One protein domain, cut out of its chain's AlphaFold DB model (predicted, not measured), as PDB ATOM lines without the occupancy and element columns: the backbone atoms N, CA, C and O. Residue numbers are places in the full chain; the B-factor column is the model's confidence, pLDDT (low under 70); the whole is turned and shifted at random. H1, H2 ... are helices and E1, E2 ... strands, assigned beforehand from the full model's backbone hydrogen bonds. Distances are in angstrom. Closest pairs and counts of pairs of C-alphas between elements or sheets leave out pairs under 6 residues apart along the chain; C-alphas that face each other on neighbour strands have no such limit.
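What this domain is: This is residues 186 to 323 of the 608 residues of a protein of Rotaria sp. Silwood2 (UniProt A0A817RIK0). Little regular structure: a compact, rounded mass of loops bears three small two-stranded hairpins, E1-E2, E3-E4 and E5-E6, set apart from one another, with the short helix H1 near E3. The printed part has 138 residues, 29 in named elements, in the order E1 E2 H1 E3 E4 E5 E6; each sheet is antiparallel and the class is mixed. The radius of gyration of the C-alphas is 14.3 A; the spans are 38 by 32 by 28 A.

Where its parts are: E1, residues 192 to 196, begins at C-alpha (204.074, 263.021, 355.140) and measures 12.6 A; E2, 203 to 207, measures 13.3 A. H1 is 226 to 231, E3 238 to 241, E4 248 to 250, E5 286 to 288, and E6 294 to 296, ending at C-alpha (192.967, 291.904, 351.974).

How they stand to each other: Within hydrogen-bond range are N 193 and O 206 of hairpin E1-E2, 2.8 A, N 249 and O 240 of E3-E4, 2.8 A, and N 287 and O 295 of E5-E6, 2.8 A. The closest C-alphas of H1 and E3, Cys 228 and Arg 239, are 5.3 A apart. In H1 every O i to N i+4 pair is within range.

The domain as a whole: The C-alphas farthest apart, Asn 214 and Ser 307, are 40.0 A apart. The printed part has no cut. Links E2 to H1 and E4 to E5 are long. Residues 277 to 283 and 301 to 313 are among those under pLDDT 70.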
ATOM      1  N   ILE A 186     197.105 268.194 347.880       52.16
ATOM      2  CA  ILE A 186     197.238 267.290 346.706       52.16
ATOM      3  C   ILE A 186     198.642 266.649 346.520       52.16
ATOM      4  O   ILE A 186     198.814 265.776 345.671       52.16
ATOM      5  N   HIS A 187     199.664 267.065 347.276       62.62
ATOM      6  CA  HIS A 187     201.068 266.863 346.886       62.62
ATOM      7  C   HIS A 187     201.904 265.868 347.714       62.62
ATOM      8  O   HIS A 187     202.994 265.531 347.261       62.62
ATOM      9  N   CYS A 188     201.422 265.369 348.860       73.31
ATOM     10  CA  CYS A 188     202.168 264.448 349.741       73.31
ATOM     11  C   CYS A 188     201.323 263.227 350.151       73.31
ATOM     12  O   CYS A 188     200.101 263.229 349.976       73.31
ATOM     13  N   LYS A 189     201.951 262.167 350.689       78.69
ATOM     14  CA  LYS A 189     201.212 261.025 351.265       78.69
ATOM     15  C   LYS A 189     200.542 261.413 352.591       78.69
ATOM     16  O   LYS A 189     200.960 262.351 353.254       78.69
ATOM     17  N   LEU A 190     199.568 260.614 353.036       74.50
ATOM     18  CA  LEU A 190     198.924 260.758 354.354       74.50
ATOM     19  C   LEU A 190     199.881 260.696 355.557       74.50
ATOM     20  O   LEU A 190     199.512 261.140 356.640       74.50
ATOM     21  N   SER A 191     201.065 260.112 355.379       79.75
ATOM     22  CA  SER A 191     202.107 259.946 356.395       79.75
ATOM     23  C   SER A 191     203.234 260.984 356.282       79.75
ATOM     24  O   SER A 191     204.307 260.767 356.836       79.75
ATOM     25  N   GLU A 192     203.043 262.040 355.486       86.62
ATOM     26  CA  GLU A 192     204.074 263.021 355.140       86.62
ATOM     27  C   GLU A 192     203.522 264.444 355.270       86.62
ATOM     28  O   GLU A 192     202.479 264.784 354.704       86.62
ATOM     29  N   HIS A 193     204.248 265.302 355.976       84.81
ATOM     30  CA  HIS A 193     203.894 266.702 356.150       84.81
ATOM     31  C   HIS A 193     204.230 267.482 354.878       84.81
ATOM     32  O   HIS A 193     205.346 267.421 354.365       84.81
ATOM     33  N   PHE A 194     203.274 268.257 354.376       84.12
ATOM     34  CA  PHE A 194     203.542 269.257 353.344       84.12
ATOM     35  C   PHE A 194     204.244 270.468 353.965       84.12
ATOM     36  O   PHE A 194     203.681 271.094 354.866       84.12
ATOM     37  N   CYS A 195     205.411 270.831 353.436       87.69
ATOM     38  CA  CYS A 195     206.075 272.106 353.698       87.69
ATOM     39  C   CYS A 195     206.719 272.662 352.409       87.69
ATOM     40  O   CYS A 195     206.538 272.114 351.315       87.69
ATOM     41  N   LEU A 196     207.464 273.765 352.521       89.38
ATOM     42  CA  LEU A 196     208.325 274.271 351.450       89.38
ATOM     43  C   LEU A 196     209.794 274.084 351.845       89.38
ATOM     44  O   LEU A 196     210.145 274.410 352.968       89.38
ATOM     45  N   ASP A 197     210.644 273.609 350.937       90.94
ATOM     46  CA  ASP A 197     212.091 273.423 351.144       90.94
ATOM     47  C   ASP A 197     212.792 274.755 351.482       90.94
ATOM     48  O   ASP A 197     212.718 275.715 350.706       90.94
ATOM     49  N   ALA A 198     213.500 274.802 352.617       90.38
ATOM     50  CA  ALA A 198     214.095 276.009 353.205       90.38
ATOM     51  C   ALA A 198     215.097 276.743 352.296       90.38
ATOM     52  O   ALA A 198     215.345 277.935 352.471       90.38
ATOM     53  N   ARG A 199     215.688 276.054 351.311       88.94
ATOM     54  CA  ARG A 199     216.719 276.614 350.419       88.94
ATOM     55  C   ARG A 199     216.156 277.073 349.082       88.94
ATOM     56  O   ARG A 199     216.762 277.903 348.409       88.94
ATOM     57  N   THR A 200     215.043 276.488 348.650       88.50
ATOM     58  CA  THR A 200     214.551 276.617 347.278       88.50
ATOM     59  C   THR A 200     213.094 277.045 347.168       88.50
ATOM     60  O   THR A 200     212.697 277.373 346.051       88.50
ATOM     61  N   GLY A 201     212.305 277.070 348.246       84.31
ATOM     62  CA  GLY A 201     210.893 277.487 348.234       84.31
ATOM     63  C   GLY A 201     209.975 276.591 347.388       84.31
ATOM     64  O   GLY A 201     208.882 277.004 346.999       84.31
ATOM     65  N   ASN A 202     210.439 275.387 347.043       87.25
ATOM     66  CA  ASN A 202     209.670 274.369 346.326       87.25
ATOM     67  C   ASN A 202     208.911 273.476 347.318       87.25
ATOM     68  O   ASN A 202     209.266 273.423 348.487       87.25
ATOM     69  N   ILE A 203     207.903 272.732 346.852       84.50
ATOM     70  CA  ILE A 203     207.182 271.765 347.696       84.50
ATOM     71  C   ILE A 203     208.143 270.681 348.201       84.50
ATOM     72  O   ILE A 203     208.834 270.053 347.397       84.50
ATOM     73  N   LEU A 204     208.110 270.425 349.507       88.62
ATOM     74  CA  LEU A 204     208.771 269.306 350.170       88.62
ATOM     75  C   LEU A 204     207.723 268.482 350.935       88.62
ATOM     76  O   LEU A 204     206.813 269.033 351.555       88.62
ATOM     77  N   CYS A 205     207.851 267.157 350.874       89.12
ATOM     78  CA  CYS A 205     207.059 266.221 351.668       89.12
ATOM     79  C   CYS A 205     207.972 265.615 352.732       89.12
ATOM     80  O   CYS A 205     208.845 264.803 352.416       89.12
ATOM     81  N   LEU A 206     207.807 266.067 353.971       89.50
ATOM     82  CA  LEU A 206     208.654 265.720 355.104       89.50
ATOM     83  C   LEU A 206     208.093 264.472 355.814       89.50
ATOM     84  O   LEU A 206     206.899 264.447 356.119       89.50
ATOM     85  N   PRO A 207     208.894 263.429 356.081       89.94
ATOM     86  CA  PRO A 207     208.454 262.290 356.882       89.94
ATOM     87  C   PRO A 207     208.378 262.660 358.375       89.94
ATOM     88  O   PRO A 207     209.066 263.578 358.826       89.94
ATOM     89  N   LEU A 208     207.563 261.929 359.142       87.00
ATOM     90  CA  LEU A 208     207.299 262.174 360.571       87.00
ATOM     91  C   LEU A 208     208.578 262.236 361.430       87.00
ATOM     92  O   LEU A 208     208.646 262.975 362.411       87.00
ATOM     93  N   GLU A 209     209.600 261.469 361.053       86.88
ATOM     94  CA  GLU A 209     210.880 261.359 361.758       86.88
ATOM     95  C   GLU A 209     211.814 262.566 361.556       86.88
ATOM     96  O   GLU A 209     212.825 262.647 362.246       86.88
ATOM     97  N   ARG A 210     211.495 263.478 360.622       89.06
ATOM     98  CA  ARG A 210     212.231 264.739 360.374       89.06
ATOM     99  C   ARG A 210     211.468 265.987 360.824       89.06
ATOM    100  O   ARG A 210     211.963 267.094 360.684       89.06
ATOM    101  N   ALA A 211     210.259 265.831 361.357       85.88
ATOM    102  CA  ALA A 211     209.629 266.896 362.123       85.88
ATOM    103  C   ALA A 211     210.241 266.908 363.533       85.88
ATOM    104  O   ALA A 211     210.213 265.877 364.202       85.88
ATOM    105  N   ALA A 212     210.754 268.053 363.991       84.19
ATOM    106  CA  ALA A 212     211.403 268.202 365.299       84.19
ATOM    107  C   ALA A 212     212.663 267.322 365.505       84.19
ATOM    108  O   ALA A 212     212.907 266.820 366.608       84.19
ATOM    109  N   ASP A 213     213.476 267.138 364.457       86.56
ATOM    110  CA  ASP A 213     214.799 266.499 364.551       86.56
ATOM    111  C   ASP A 213     215.944 267.501 364.842       86.56
ATOM    112  O   ASP A 213     217.066 267.087 365.152       86.56
ATOM    113  N   ASN A 214     215.623 268.800 364.925       84.94
ATOM    114  CA  ASN A 214     216.500 269.973 365.083       84.94
ATOM    115  C   ASN A 214     217.198 270.438 363.785       84.94
ATOM    116  O   ASN A 214     218.120 271.260 363.846       84.94
ATOM    117  N   ILE A 215     216.767 269.964 362.611       88.06
ATOM    118  CA  ILE A 215     217.251 270.403 361.297       88.06
ATOM    119  C   ILE A 215     216.143 271.188 360.587       88.06
ATOM    120  O   ILE A 215     215.069 270.672 360.317       88.06
ATOM    121  N   ILE A 216     216.424 272.444 360.222       90.25
ATOM    122  CA  ILE A 216     215.498 273.255 359.417       90.25
ATOM    123  C   ILE A 216     215.590 272.804 357.950       90.25
ATOM    124  O   ILE A 216     216.431 273.286 357.183       90.25
ATOM    125  N   ASP A 217     214.717 271.876 357.572       90.75
ATOM    126  CA  ASP A 217     214.445 271.466 356.195       90.75
ATOM    127  C   ASP A 217     213.381 272.358 355.535       90.75
ATOM    128  O   ASP A 217     213.396 272.545 354.314       90.75
ATOM    129  N   CYS A 218     212.474 272.930 356.330       91.81
ATOM    130  CA  CYS A 218     211.295 273.660 355.884       91.81
ATOM    131  C   CYS A 218     211.381 275.181 356.130       91.81
ATOM    132  O   CYS A 218     211.758 275.654 357.203       91.81
ATOM    133  N   VAL A 219     210.946 275.975 355.143       92.50
ATOM    134  CA  VAL A 219     210.844 277.444 355.226       92.50
ATOM    135  C   VAL A 219     210.053 277.856 356.472       92.50
ATOM    136  O   VAL A 219     209.019 277.262 356.793       92.50
ATOM    137  N   GLY A 220     210.530 278.888 357.168       88.19
ATOM    138  CA  GLY A 220     209.886 279.405 358.372       88.19
ATOM    139  C   GLY A 220     210.121 278.579 359.638       88.19
ATOM    140  O   GLY A 220     209.485 278.890 360.643       88.19
ATOM    141  N   SER A 221     210.989 277.549 359.619       89.38
ATOM    142  CA  SER A 221     211.153 276.590 360.735       89.38
ATOM    143  C   SER A 221     209.832 275.862 361.034       89.38
ATOM    144  O   SER A 221     209.432 275.702 362.188       89.38
ATOM    145  N   SER A 222     209.102 275.505 359.967       88.69
ATOM    146  CA  SER A 222     207.730 274.968 360.011       88.69
ATOM    147  C   SER A 222     207.641 273.457 360.277       88.69
ATOM    148  O   SER A 222     206.555 272.926 360.515       88.69
ATOM    149  N   ASP A 223     208.795 272.806 360.279       89.81
ATOM    150  CA  ASP A 223     209.160 271.531 360.894       89.81
ATOM    151  C   ASP A 223     209.549 271.726 362.372       89.81
ATOM    152  O   ASP A 223     208.942 271.159 363.279       89.81
ATOM    153  N   GLU A 224     210.501 272.623 362.617       89.31
ATOM    154  CA  GLU A 224     211.132 272.931 363.901       89.31
ATOM    155  C   GLU A 224     210.340 273.977 364.710       89.31
ATOM    156  O   GLU A 224     210.875 274.958 365.243       89.31
ATOM    157  N   ARG A 225     209.020 273.767 364.803       86.06
ATOM    158  CA  ARG A 225     208.043 274.726 365.364       86.06
ATOM    159  C   ARG A 225     208.324 275.108 366.818       86.06
ATOM    160  O   ARG A 225     207.988 276.211 367.258       86.06
ATOM    161  N   GLN A 226     208.959 274.202 367.562       79.31
ATOM    162  CA  GLN A 226     209.260 274.368 368.983       79.31
ATOM    163  C   GLN A 226     210.145 275.588 369.269       79.31
ATOM    164  O   GLN A 226     209.982 276.219 370.310       79.31
ATOM    165  N   PHE A 227     211.010 275.998 368.333       84.25
ATOM    166  CA  PHE A 227     211.876 277.164 368.525       84.25
ATOM    167  C   PHE A 227     211.081 278.460 368.772       84.25
ATOM    168  O   PHE A 227     211.291 279.141 369.778       84.25
ATOM    169  N   CYS A 228     210.125 278.791 367.896       83.44
ATOM    170  CA  CYS A 228     209.303 279.992 368.075       83.44
ATOM    171  C   CYS A 228     208.218 279.815 369.155       83.44
ATOM    172  O   CYS A 228     207.819 280.815 369.749       83.44
ATOM    173  N   ARG A 229     207.781 278.580 369.460       79.38
ATOM    174  CA  ARG A 229     206.902 278.300 370.614       79.38
ATOM    175  C   ARG A 229     207.595 278.619 371.937       79.38
ATOM    176  O   ARG A 229     207.104 279.470 372.669       79.38
ATOM    177  N   MET A 230     208.766 278.034 372.198       71.56
ATOM    178  CA  MET A 230     209.541 278.285 373.423       71.56
ATOM    179  C   MET A 230     209.975 279.751 373.560       71.56
ATOM    180  O   MET A 230     210.014 280.279 374.667       71.56
ATOM    181  N   LYS A 231     210.276 280.432 372.443       74.62
ATOM    182  CA  LYS A 231     210.673 281.850 372.457       74.62
ATOM    183  C   LYS A 231     209.503 282.821 372.677       74.62
ATOM    184  O   LYS A 231     209.719 283.916 373.189       74.62
ATOM    185  N   TYR A 232     208.284 282.436 372.297       70.56
ATOM    186  CA  TYR A 232     207.081 283.269 372.396       70.56
ATOM    187  C   TYR A 232     205.864 282.450 372.874       70.56
ATOM    188  O   TYR A 232     204.875 282.352 372.136       70.56
ATOM    189  N   PRO A 233     205.886 281.864 374.088       58.94
ATOM    190  CA  PRO A 233     204.865 280.905 374.523       58.94
ATOM    191  C   PRO A 233     203.450 281.499 374.488       58.94
ATOM    192  O   PRO A 233     202.532 280.855 373.992       58.94
ATOM    193  N   ILE A 234     203.313 282.767 374.892       55.66
ATOM    194  CA  ILE A 234     202.036 283.495 375.003       55.66
ATOM    195  C   ILE A 234     201.645 284.219 373.688       55.66
ATOM    196  O   ILE A 234     200.471 284.485 373.440       55.66
ATOM    197  N   GLU A 235     202.591 284.544 372.795       66.00
ATOM    198  CA  GLU A 235     202.283 285.212 371.513       66.00
ATOM    199  C   GLU A 235     202.097 284.183 370.383       66.00
ATOM    200  O   GLU A 235     202.870 284.129 369.428       66.00
ATOM    201  N   HIS A 236     201.024 283.390 370.468       70.50
ATOM    202  CA  HIS A 236     200.652 282.276 369.569       70.50
ATOM    203  C   HIS A 236     200.641 282.570 368.049       70.50
ATOM    204  O   HIS A 236     200.479 281.662 367.238       70.50
ATOM    205  N   LYS A 237     200.782 283.840 367.649       74.25
ATOM    206  CA  LYS A 237     200.803 284.319 366.257       74.25
ATOM    207  C   LYS A 237     202.224 284.499 365.699       74.25
ATOM    208  O   LYS A 237     202.377 284.573 364.478       74.25
ATOM    209  N   ARG A 238     203.245 284.584 366.566       83.44
ATOM    210  CA  ARG A 238     204.661 284.785 366.216       83.44
ATOM    211  C   ARG A 238     205.359 283.436 366.086       83.44
ATOM    212  O   ARG A 238     205.851 282.879 367.069       83.44
ATOM    213  N   ARG A 239     205.289 282.862 364.883       88.06
ATOM    214  CA  ARG A 239     205.556 281.430 364.646       88.06
ATOM    215  C   ARG A 239     206.306 281.092 363.356       88.06
ATOM    216  O   ARG A 239     206.674 279.939 363.185       88.06
ATOM    217  N   TYR A 240     206.587 282.071 362.497       91.31
ATOM    218  CA  TYR A 240     207.527 281.908 361.383       91.31
ATOM    219  C   TYR A 240     208.918 282.369 361.840       91.31
ATOM    220  O   TYR A 240     209.042 283.497 362.320       91.31
ATOM    221  N   ARG A 241     209.955 281.539 361.692       92.25
ATOM    222  CA  ARG A 241     211.364 281.903 361.946       92.25
ATOM    223  C   ARG A 241     212.044 282.371 360.659       92.25
ATOM    224  O   ARG A 241     211.999 281.664 359.658       92.25
ATOM    225  N   CYS A 242     212.725 283.508 360.714       91.75
ATOM    226  CA  CYS A 242     213.527 284.015 359.601       91.75
ATOM    227  C   CYS A 242     214.746 283.125 359.310       91.75
ATOM    228  O   CYS A 242     215.406 282.633 360.232       91.75
ATOM    229  N   GLN A 243     215.091 282.965 358.032       89.19
ATOM    230  CA  GLN A 243     216.240 282.161 357.619       89.19
ATOM    231  C   GLN A 243     217.556 282.710 358.208       89.19
ATOM    232  O   GLN A 243     217.783 283.917 358.263       89.19
ATOM    233  N   ASN A 244     218.439 281.807 358.656       87.25
ATOM    234  CA  ASN A 244     219.738 282.121 359.279       87.25
ATOM    235  C   ASN A 244     219.661 283.068 360.502       87.25
ATOM    236  O   ASN A 244     220.650 283.717 360.847       87.25
ATOM    237  N   SER A 245     218.502 283.156 361.163       88.56
ATOM    238  CA  SER A 245     218.252 284.082 362.267       88.56
ATOM    239  C   SER A 245     217.441 283.437 363.394       88.56
ATOM    240  O   SER A 245     216.746 282.435 363.215       88.56
ATOM    241  N   ASP A 246     217.493 284.058 364.569       87.50
ATOM    242  CA  ASP A 246     216.654 283.717 365.721       87.50
ATOM    243  C   ASP A 246     215.413 284.615 365.828       87.50
ATOM    244  O   ASP A 246     214.665 284.535 366.806       87.50
ATOM    245  N   LEU A 247     215.190 285.507 364.858       90.50
ATOM    246  CA  LEU A 247     213.984 286.325 364.779       90.50
ATOM    247  C   LEU A 247     212.777 285.462 364.380       90.50
ATOM    248  O   LEU A 247     212.826 284.750 363.377       90.50
ATOM    249  N   CYS A 248     211.684 285.572 365.141       90.44
ATOM    250  CA  CYS A 248     210.376 285.062 364.736       90.44
ATOM    251  C   CYS A 248     209.435 286.237 364.418       90.44
ATOM    252  O   CYS A 248     209.340 287.198 365.189       90.44
ATOM    253  N   ILE A 249     208.710 286.144 363.308       90.31
ATOM    254  CA  ILE A 249     207.736 287.144 362.843       90.31
ATOM    255  C   ILE A 249     206.311 286.577 362.895       90.31
ATOM    256  O   ILE A 249     206.105 285.376 363.130       90.31
ATOM    257  N   LEU A 250     205.304 287.441 362.758       86.56
ATOM    258  CA  LEU A 250     203.918 286.988 362.698       86.56
ATOM    259  C   LEU A 250     203.666 286.277 361.371       86.56
ATOM    260  O   LEU A 250     204.110 286.726 360.325       86.56
ATOM    261  N   VAL A 251     202.861 285.215 361.383       85.38
ATOM    262  CA  VAL A 251     202.531 284.469 360.152       85.38
ATOM    263  C   VAL A 251     201.974 285.377 359.043       85.38
ATOM    264  O   VAL A 251     202.265 285.158 357.869       85.38
ATOM    265  N   ARG A 252     201.222 286.424 359.417       80.38
ATOM    266  CA  ARG A 252     200.644 287.425 358.500       80.38
ATOM    267  C   ARG A 252     201.673 288.343 357.815       80.38
ATOM    268  O   ARG A 252     201.330 288.892 356.779       80.38
ATOM    269  N   GLU A 253     202.865 288.499 358.400       86.81
ATOM    270  CA  GLU A 253     203.965 289.393 357.963       86.81
ATOM    271  C   GLU A 253     204.844 288.743 356.869       86.81
ATOM    272  O   GLU A 253     205.828 289.320 356.427       86.81
ATOM    273  N   VAL A 254     204.490 287.524 356.441       88.19
ATOM    274  CA  VAL A 254     205.138 286.759 355.361       88.19
ATOM    275  C   VAL A 254     204.355 286.965 354.060       88.19
ATOM    276  O   VAL A 254     203.176 286.619 354.027       88.19
ATOM    277  N   CYS A 255     204.962 287.436 352.975       85.00
ATOM    278  CA  CYS A 255     204.276 287.780 351.716       85.00
ATOM    279  C   CYS A 255     203.290 288.964 351.817       85.00
ATOM    280  O   CYS A 255     202.206 288.917 351.222       85.00
ATOM    281  N   ASP A 256     203.654 290.016 352.556       82.56
ATOM    282  CA  ASP A 256     202.944 291.307 352.618       82.56
ATOM    283  C   ASP A 256     203.692 292.478 351.931       82.56
ATOM    284  O   ASP A 256     203.210 293.615 351.903       82.56
ATOM    285  N   CYS A 257     204.824 292.177 351.286       81.25
ATOM    286  CA  CYS A 257     205.766 293.089 350.634       81.25
ATOM    287  C   CYS A 257     206.619 293.982 351.549       81.25
ATOM    288  O   CYS A 257     207.210 294.957 351.053       81.25
ATOM    289  N   HIS A 258     206.695 293.703 352.849       85.56
ATOM    290  CA  HIS A 258     207.592 294.398 353.765       85.56
ATOM    291  C   HIS A 258     208.678 293.458 354.293       85.56
ATOM    292  O   HIS A 258     208.406 292.349 354.733       85.56
ATOM    293  N   GLN A 259     209.928 293.927 354.262       90.06
ATOM    294  CA  GLN A 259     211.059 293.186 354.811       90.06
ATOM    295  C   GLN A 259     210.973 293.170 356.342       90.06
ATOM    296  O   GLN A 259     211.325 294.158 356.994       90.06
ATOM    297  N   HIS A 260     210.539 292.049 356.910       90.56
ATOM    298  CA  HIS A 260     210.555 291.787 358.347       90.56
ATOM    299  C   HIS A 260     211.759 290.912 358.739       90.56
ATOM    300  O   HIS A 260     212.307 291.073 359.831       90.56
ATOM    301  N   CYS A 261     212.218 290.036 357.841       92.00
ATOM    302  CA  CYS A 261     213.390 289.187 358.031       92.00
ATOM    303  C   CYS A 261     214.703 289.811 357.500       92.00
ATOM    304  O   CYS A 261     214.700 290.499 356.472       92.00
ATOM    305  N   PRO A 262     215.869 289.548 358.137       91.75
ATOM    306  CA  PRO A 262     217.144 290.169 357.753       91.75
ATOM    307  C   PRO A 262     217.573 289.893 356.305       91.75
ATOM    308  O   PRO A 262     218.063 290.798 355.635       91.75
ATOM    309  N   GLU A 263     217.331 288.677 355.813       90.19
ATOM    310  CA  GLU A 263     217.676 288.235 354.452       90.19
ATOM    311  C   GLU A 263     216.508 288.388 353.454       90.19
ATOM    312  O   GLU A 263     216.630 287.990 352.296       90.19
ATOM    313  N   ASN A 264     215.375 288.970 353.879       89.44
ATOM    314  CA  ASN A 264     214.165 289.142 353.062       89.44
ATOM    315  C   ASN A 264     213.616 287.792 352.509       89.44
ATOM    316  O   ASN A 264     213.120 287.708 351.378       89.44
ATOM    317  N   ASP A 265     213.763 286.703 353.279       89.69
ATOM    318  CA  ASP A 265     213.303 285.341 352.950       89.69
ATOM    319  C   ASP A 265     211.778 285.166 353.062       89.69
ATOM    320  O   ASP A 265     211.179 284.423 352.275       89.69
ATOM    321  N   ASP A 266     211.176 285.931 353.974       89.75
ATOM    322  CA  ASP A 266     209.743 286.181 354.158       89.75
ATOM    323  C   ASP A 266     209.037 286.654 352.883       89.75
ATOM    324  O   ASP A 266     207.921 286.219 352.612       89.75
ATOM    325  N   GLU A 267     209.699 287.482 352.074       87.25
ATOM    326  CA  GLU A 267     209.160 288.029 350.820       87.25
ATOM    327  C   GLU A 267     209.682 287.336 349.549       87.25
ATOM    328  O   GLU A 267     209.190 287.588 348.446       87.25
ATOM    329  N   THR A 268     210.676 286.446 349.664       87.62
ATOM    330  CA  THR A 268     211.308 285.791 348.501       87.62
ATOM    331  C   THR A 268     211.093 284.283 348.474       87.62
ATOM    332  O   THR A 268     210.346 283.782 347.630       87.62
ATOM    333  N   ILE A 269     211.745 283.538 349.370       87.81
ATOM    334  CA  ILE A 269     211.732 282.070 349.375       87.81
ATOM    335  C   ILE A 269     210.349 281.560 349.799       87.81
ATOM    336  O   ILE A 269     209.797 280.685 349.127       87.81
ATOM    337  N   ALA A 270     209.747 282.160 350.830       86.56
ATOM    338  CA  ALA A 270     208.409 281.814 351.308       86.56
ATOM    339  C   ALA A 270     207.310 282.038 350.248       86.56
ATOM    340  O   ALA A 270     206.427 281.198 350.062       86.56
ATOM    341  N   CYS A 271     207.398 283.130 349.483       86.31
ATOM    342  CA  CYS A 271     206.375 283.531 348.509       86.31
ATOM    343  C   CYS A 271     206.534 282.894 347.123       86.31
ATOM    344  O   CYS A 271     205.697 283.096 346.236       86.31
ATOM    345  N   LYS A 272     207.610 282.136 346.900       85.25
ATOM    346  CA  LYS A 272     207.988 281.608 345.584       85.25
ATOM    347  C   LYS A 272     206.950 280.647 344.994       85.25
ATOM    348  O   LYS A 272     206.642 280.720 343.800       85.25
ATOM    349  N   TRP A 273     206.379 279.785 345.840       81.06
ATOM    350  CA  TRP A 273     205.315 278.844 345.471       81.06
ATOM    351  C   TRP A 273     204.030 279.571 345.044       81.06
ATOM    352  O   TRP A 273     203.458 279.255 343.998       81.06
ATOM    353  N   ILE A 274     203.633 280.602 345.800       78.75
ATOM    354  CA  ILE A 274     202.470 281.456 345.507       78.75
ATOM    355  C   ILE A 274     202.669 282.197 344.176       78.75
ATOM    356  O   ILE A 274     201.793 282.193 343.314       78.75
ATOM    357  N   ASN A 275     203.847 282.782 343.952       77.12
ATOM    358  CA  ASN A 275     204.143 283.525 342.725       77.12
ATOM    359  C   ASN A 275     204.435 282.632 341.499       77.12
ATOM    360  O   ASN A 275     204.766 283.149 340.429       77.12
ATOM    361  N   ASN A 276     204.298 281.302 341.608       74.12
ATOM    362  CA  ASN A 276     204.588 280.330 340.544       74.12
ATOM    363  C   ASN A 276     205.981 280.537 339.903       74.12
ATOM    364  O   ASN A 276     206.111 280.533 338.677       74.12
ATOM    365  N   ASN A 277     207.018 280.737 340.728       66.38
ATOM    366  CA  ASN A 277     208.399 281.021 340.302       66.38
ATOM    367  C   ASN A 277     208.586 282.301 339.451       66.38
ATOM    368  O   ASN A 277     209.561 282.400 338.707       66.38
ATOM    369  N   ARG A 278     207.675 283.279 339.540       64.81
ATOM    370  CA  ARG A 278     207.820 284.608 338.915       64.81
ATOM    371  C   ARG A 278     208.179 285.669 339.955       64.81
ATOM    372  O   ARG A 278     207.948 285.472 341.144       64.81
ATOM    373  N   GLU A 279     208.689 286.806 339.491       59.88
ATOM    374  CA  GLU A 279     208.841 288.003 340.324       59.88
ATOM    375  C   GLU A 279     207.478 288.451 340.881       59.88
ATOM    376  O   GLU A 279     206.447 288.390 340.195       59.88
ATOM    377  N   ALA A 280     207.466 288.874 342.146       58.78
ATOM    378  CA  ALA A 280     206.245 289.218 342.859       58.78
ATOM    379  C   ALA A 280     205.680 290.565 342.378       58.78
ATOM    380  O   ALA A 280     206.233 291.630 342.649       58.78
ATOM    381  N   ILE A 281     204.529 290.528 341.700       62.47
ATOM    382  CA  ILE A 281     203.721 291.732 341.463       62.47
ATOM    383  C   ILE A 281     202.995 292.047 342.774       62.47
ATOM    384  O   ILE A 281     201.958 291.454 343.072       62.47
ATOM    385  N   CYS A 282     203.591 292.944 343.553       64.12
ATOM    386  CA  CYS A 282     203.130 293.357 344.874       64.12
ATOM    387  C   CYS A 282     201.955 294.357 344.836       64.12
ATOM    388  O   CYS A 282     201.975 295.320 344.068       64.12
ATOM    389  N   ASP A 283     201.009 294.201 345.766       68.69
ATOM    390  CA  ASP A 283     200.135 295.265 346.274       68.69
ATOM    391  C   ASP A 283     200.270 295.288 347.808       68.69
ATOM    392  O   ASP A 283     199.819 294.365 348.477       68.69
ATOM    393  N   ARG A 284     200.860 296.349 348.383       70.69
ATOM    394  CA  ARG A 284     201.096 296.493 349.842       70.69
ATOM    395  C   ARG A 284     199.823 296.515 350.704       70.69
ATOM    396  O   ARG A 284     199.902 296.639 351.920       70.69
ATOM    397  N   THR A 285     198.643 296.472 350.091       69.75
ATOM    398  CA  THR A 285     197.358 296.387 350.794       69.75
ATOM    399  C   THR A 285     196.683 295.023 350.650       69.75
ATOM    400  O   THR A 285     195.649 294.794 351.288       69.75
ATOM    401  N   LYS A 286     197.226 294.118 349.818       76.25
ATOM    402  CA  LYS A 286     196.549 292.878 349.421       76.25
ATOM    403  C   LYS A 286     197.478 291.676 349.284       76.25
ATOM    404  O   LYS A 286     198.412 291.672 348.488       76.25
ATOM    405  N   PHE A 287     197.108 290.600 349.968       77.44
ATOM    406  CA  PHE A 287     197.663 289.276 349.728       77.44
ATOM    407  C   PHE A 287     197.240 288.767 348.340       77.44
ATOM    408  O   PHE A 287     196.105 288.975 347.903       77.44
ATOM    409  N   ARG A 288     198.141 288.071 347.641       78.56
ATOM    410  CA  ARG A 288     197.910 287.569 346.282       78.56
ATOM    411  C   ARG A 288     197.812 286.048 346.269       78.56
ATOM    412  O   ARG A 288     198.783 285.365 346.559       78.56
ATOM    413  N   CYS A 289     196.664 285.525 345.856       78.50
ATOM    414  CA  CYS A 289     196.461 284.100 345.625       78.50
ATOM    415  C   CYS A 289     197.312 283.588 344.451       78.50
ATOM    416  O   CYS A 289     197.565 284.307 343.477       78.50
ATOM    417  N   ARG A 290     197.666 282.300 344.475       78.75
ATOM    418  CA  ARG A 290     198.430 281.622 343.414       78.75
ATOM    419  C   ARG A 290     197.697 281.582 342.064       78.75
ATOM    420  O   ARG A 290     198.354 281.543 341.021       78.75
ATOM    421  N   ASN A 291     196.361 281.637 342.064       75.81
ATOM    422  CA  ASN A 291     195.531 281.811 340.863       75.81
ATOM    423  C   ASN A 291     195.538 283.255 340.286       75.81
ATOM    424  O   ASN A 291     195.051 283.464 339.176       75.81
ATOM    425  N   GLY A 292     196.090 284.243 341.005       76.19
ATOM    426  CA  GLY A 292     196.135 285.662 340.626       76.19
ATOM    427  C   GLY A 292     195.065 286.569 341.255       76.19
ATOM    428  O   GLY A 292     195.122 287.779 341.046       76.19
ATOM    429  N   GLN A 293     194.122 286.018 342.024       79.25
ATOM    430  CA  GLN A 293     193.141 286.747 342.842       79.25
ATOM    431  C   GLN A 293     193.844 287.563 343.946       79.25
ATOM    432  O   GLN A 293     194.936 287.211 344.392       79.25
ATOM    433  N   LEU A 294     193.225 288.662 344.384       79.06
ATOM    434  CA  LEU A 294     193.739 289.538 345.443       79.06
ATOM    435  C   LEU A 294     192.758 289.564 346.618       79.06
ATOM    436  O   LEU A 294     191.570 289.806 346.403       79.06
ATOM    437  N   LEU A 295     193.268 289.346 347.828       73.69
ATOM    438  CA  LEU A 295     192.543 289.407 349.103       73.69
ATOM    439  C   LEU A 295     193.119 290.528 349.969       73.69
ATOM    440  O   LEU A 295     194.281 290.888 349.810       73.69
ATOM    441  N   THR A 296     192.371 291.055 350.932       74.69
ATOM    442  CA  THR A 296     192.967 291.904 351.974       74.69
ATOM    443  C   THR A 296     193.836 291.069 352.920       74.69
ATOM    444  O   THR A 296     193.609 289.875 353.114       74.69
ATOM    445  N   ILE A 297     194.827 291.695 353.563       67.94
ATOM    446  CA  ILE A 297     195.707 291.014 354.537       67.94
ATOM    447  C   ILE A 297     194.901 290.446 355.733       67.94
ATOM    448  O   ILE A 297     195.321 289.474 356.356       67.94
ATOM    449  N   ALA A 298     193.714 290.997 356.018       68.12
ATOM    450  CA  ALA A 298     192.805 290.523 357.065       68.12
ATOM    451  C   ALA A 298     192.005 289.253 356.698       68.12
ATOM    452  O   ALA A 298     191.477 288.602 357.594       68.12
ATOM    453  N   GLU A 299     191.916 288.892 355.413       69.62
ATOM    454  CA  GLU A 299     191.242 287.669 354.933       69.62
ATOM    455  C   GLU A 299     192.196 286.460 354.868       69.62
ATOM    456  O   GLU A 299     191.771 285.322 354.656       69.62
ATOM    457  N   ARG A 300     193.498 286.672 355.092       71.88
ATOM    458  CA  ARG A 300     194.489 285.594 355.182       71.88
ATOM    459  C   ARG A 300     194.332 284.800 356.486       71.88
ATOM    460  O   ARG A 300     194.006 285.371 357.523       71.88
ATOM    461  N   CYS A 301     194.584 283.489 356.438       69.19
ATOM    462  CA  CYS A 301     194.326 282.560 357.546       69.19
ATOM    463  C   CYS A 301     192.857 282.540 358.017       69.19
ATOM    464  O   CYS A 301     192.578 282.257 359.185       69.19
ATOM    465  N   THR A 302     191.908 282.870 357.130       63.44
ATOM    466  CA  THR A 302     190.474 282.766 357.415       63.44
ATOM    467  C   THR A 302     189.886 281.544 356.707       63.44
ATOM    468  O   THR A 302     189.807 281.482 355.483       63.44
ATOM    469  N   HIS A 303     189.432 280.567 357.496       53.16
ATOM    470  CA  HIS A 303     188.976 279.252 357.017       53.16
ATOM    471  C   HIS A 303     187.614 279.277 356.283       53.16
ATOM    472  O   HIS A 303     186.971 278.241 356.111       53.16
ATOM    473  N   PHE A 304     187.123 280.455 355.890       48.31
ATOM    474  CA  PHE A 304     185.824 280.607 355.241       48.31
ATOM    475  C   PHE A 304     185.876 280.114 353.792       48.31
ATOM    476  O   PHE A 304     186.712 280.540 353.001       48.31
ATOM    477  N   ILE A 305     184.926 279.267 353.401       44.84
ATOM    478  CA  ILE A 305     184.712 278.926 351.991       44.84
ATOM    479  C   ILE A 305     183.700 279.932 351.431       44.84
ATOM    480  O   ILE A 305     182.490 279.753 351.533       44.84
ATOM    481  N   GLY A 306     184.216 281.033 350.882       46.38
ATOM    482  CA  GLY A 306     183.427 282.136 350.332       46.38
ATOM    483  C   GLY A 306     184.052 282.737 349.073       46.38
ATOM    484  O   GLY A 306     185.182 282.423 348.704       46.38
ATOM    485  N   SER A 307     183.326 283.634 348.404       47.09
ATOM    486  CA  SER A 307     183.786 284.300 347.170       47.09
ATOM    487  C   SER A 307     184.946 285.289 347.372       47.09
ATOM    488  O   SER A 307     185.516 285.762 346.390       47.09
ATOM    489  N   SER A 308     185.311 285.584 348.622       54.88
ATOM    490  CA  SER A 308     186.412 286.462 349.030       54.88
ATOM    491  C   SER A 308     187.669 285.701 349.485       54.88
ATOM    492  O   SER A 308     188.466 286.228 350.251       54.88
ATOM    493  N   VAL A 309     187.847 284.448 349.052       67.25
ATOM    494  CA  VAL A 309     188.927 283.555 349.517       67.25
ATOM    495  C   VAL A 309     189.587 282.832 348.333       67.25
ATOM    496  O   VAL A 309     188.957 282.660 347.286       67.25
ATOM    497  N   CYS A 310     190.870 282.453 348.440       69.12
ATOM    498  CA  CYS A 310     191.600 281.822 347.333       69.12
ATOM    499  C   CYS A 310     191.008 280.447 346.990       69.12
ATOM    500  O   CYS A 310     191.024 279.535 347.816       69.12
ATOM    501  N   ILE A 311     190.586 280.260 345.736       68.38
ATOM    502  CA  ILE A 311     190.068 278.973 345.225       68.38
ATOM    503  C   ILE A 311     191.097 277.838 345.402       68.38
ATOM    504  O   ILE A 311     190.738 276.699 345.679       68.38
ATOM    505  N   ASP A 312     192.384 278.161 345.267       68.81
ATOM    506  CA  ASP A 312     193.524 277.253 345.442       68.81
ATOM    507  C   ASP A 312     194.075 277.187 346.887       68.81
ATOM    508  O   ASP A 312     195.099 276.549 347.123       68.81
ATOM    509  N   GLN A 313     193.407 277.839 347.849       69.31
ATOM    510  CA  GLN A 313     193.735 277.870 349.286       69.31
ATOM    511  C   GLN A 313     195.135 278.416 349.653       69.31
ATOM    512  O   GLN A 313     195.579 278.260 350.788       69.31
ATOM    513  N   SER A 314     195.828 279.120 348.747       76.44
ATOM    514  CA  SER A 314     197.145 279.723 349.042       76.44
ATOM    515  C   SER A 314     197.152 280.772 350.164       76.44
ATOM    516  O   SER A 314     198.218 281.039 350.715       76.44
ATOM    517  N   HIS A 315     196.001 281.326 350.562       74.56
ATOM    518  CA  HIS A 315     195.877 282.204 351.734       74.56
ATOM    519  C   HIS A 315     195.979 281.465 353.080       74.56
ATOM    520  O   HIS A 315     196.102 282.132 354.104       74.56
ATOM    521  N   GLU A 316     195.954 280.127 353.088       75.00
ATOM    522  CA  GLU A 316     196.252 279.298 354.267       75.00
ATOM    523  C   GLU A 316     197.754 278.969 354.402       75.00
ATOM    524  O   GLU A 316     198.155 278.254 355.323       75.00
ATOM    525  N   LEU A 317     198.623 279.455 353.500       78.62
ATOM    526  CA  LEU A 317     200.056 279.153 353.577       78.62
ATOM    527  C   LEU A 317     200.672 279.741 354.859       78.62
ATOM    528  O   LEU A 317     200.562 280.943 355.128       78.62
ATOM    529  N   PHE A 318     201.336 278.864 355.621       81.50
ATOM    530  CA  PHE A 318     201.884 279.089 356.965       81.50
ATOM    531  C   PHE A 318     200.841 279.337 358.073       81.50
ATOM    532  O   PHE A 318     201.216 279.477 359.233       81.50
ATOM    533  N   CYS A 319     199.541 279.359 357.767       76.50
ATOM    534  CA  CYS A 319     198.480 279.615 358.750       76.50
ATOM    535  C   CYS A 319     198.311 278.479 359.767       76.50
ATOM    536  O   CYS A 319     197.875 278.715 360.891       76.50
ATOM    537  N   ASP A 320     198.745 277.271 359.409       75.06
ATOM    538  CA  ASP A 320     198.853 276.122 360.304       75.06
ATOM    539  C   ASP A 320     199.977 276.255 361.347       75.06
ATOM    540  O   ASP A 320     200.028 275.430 362.257       75.06
ATOM    541  N   LEU A 321     200.864 277.258 361.252       77.44
ATOM    542  CA  LEU A 321     201.831 277.602 362.308       77.44
ATOM    543  C   LEU A 321     201.206 278.367 363.481       77.44
ATOM    544  O   LEU A 321     201.857 278.494 364.512       77.44
ATOM    545  N   VAL A 322     199.992 278.911 363.343       73.50
ATOM    546  CA  VAL A 322     199.332 279.665 364.421       73.50
ATOM    547  C   VAL A 322     198.683 278.691 365.401       73.50
ATOM    548  O   VAL A 322     197.725 278.002 365.056       73.50
ATOM    549  N   ASP A 323     199.184 278.667 366.636       61.97
ATOM    550  CA  ASP A 323     198.765 277.689 367.653       61.97
ATOM    551  C   ASP A 323     197.307 277.875 368.109       61.97
ATOM    552  O   ASP A 323     196.602 276.905 368.379       61.97
TER     553      ASP A 323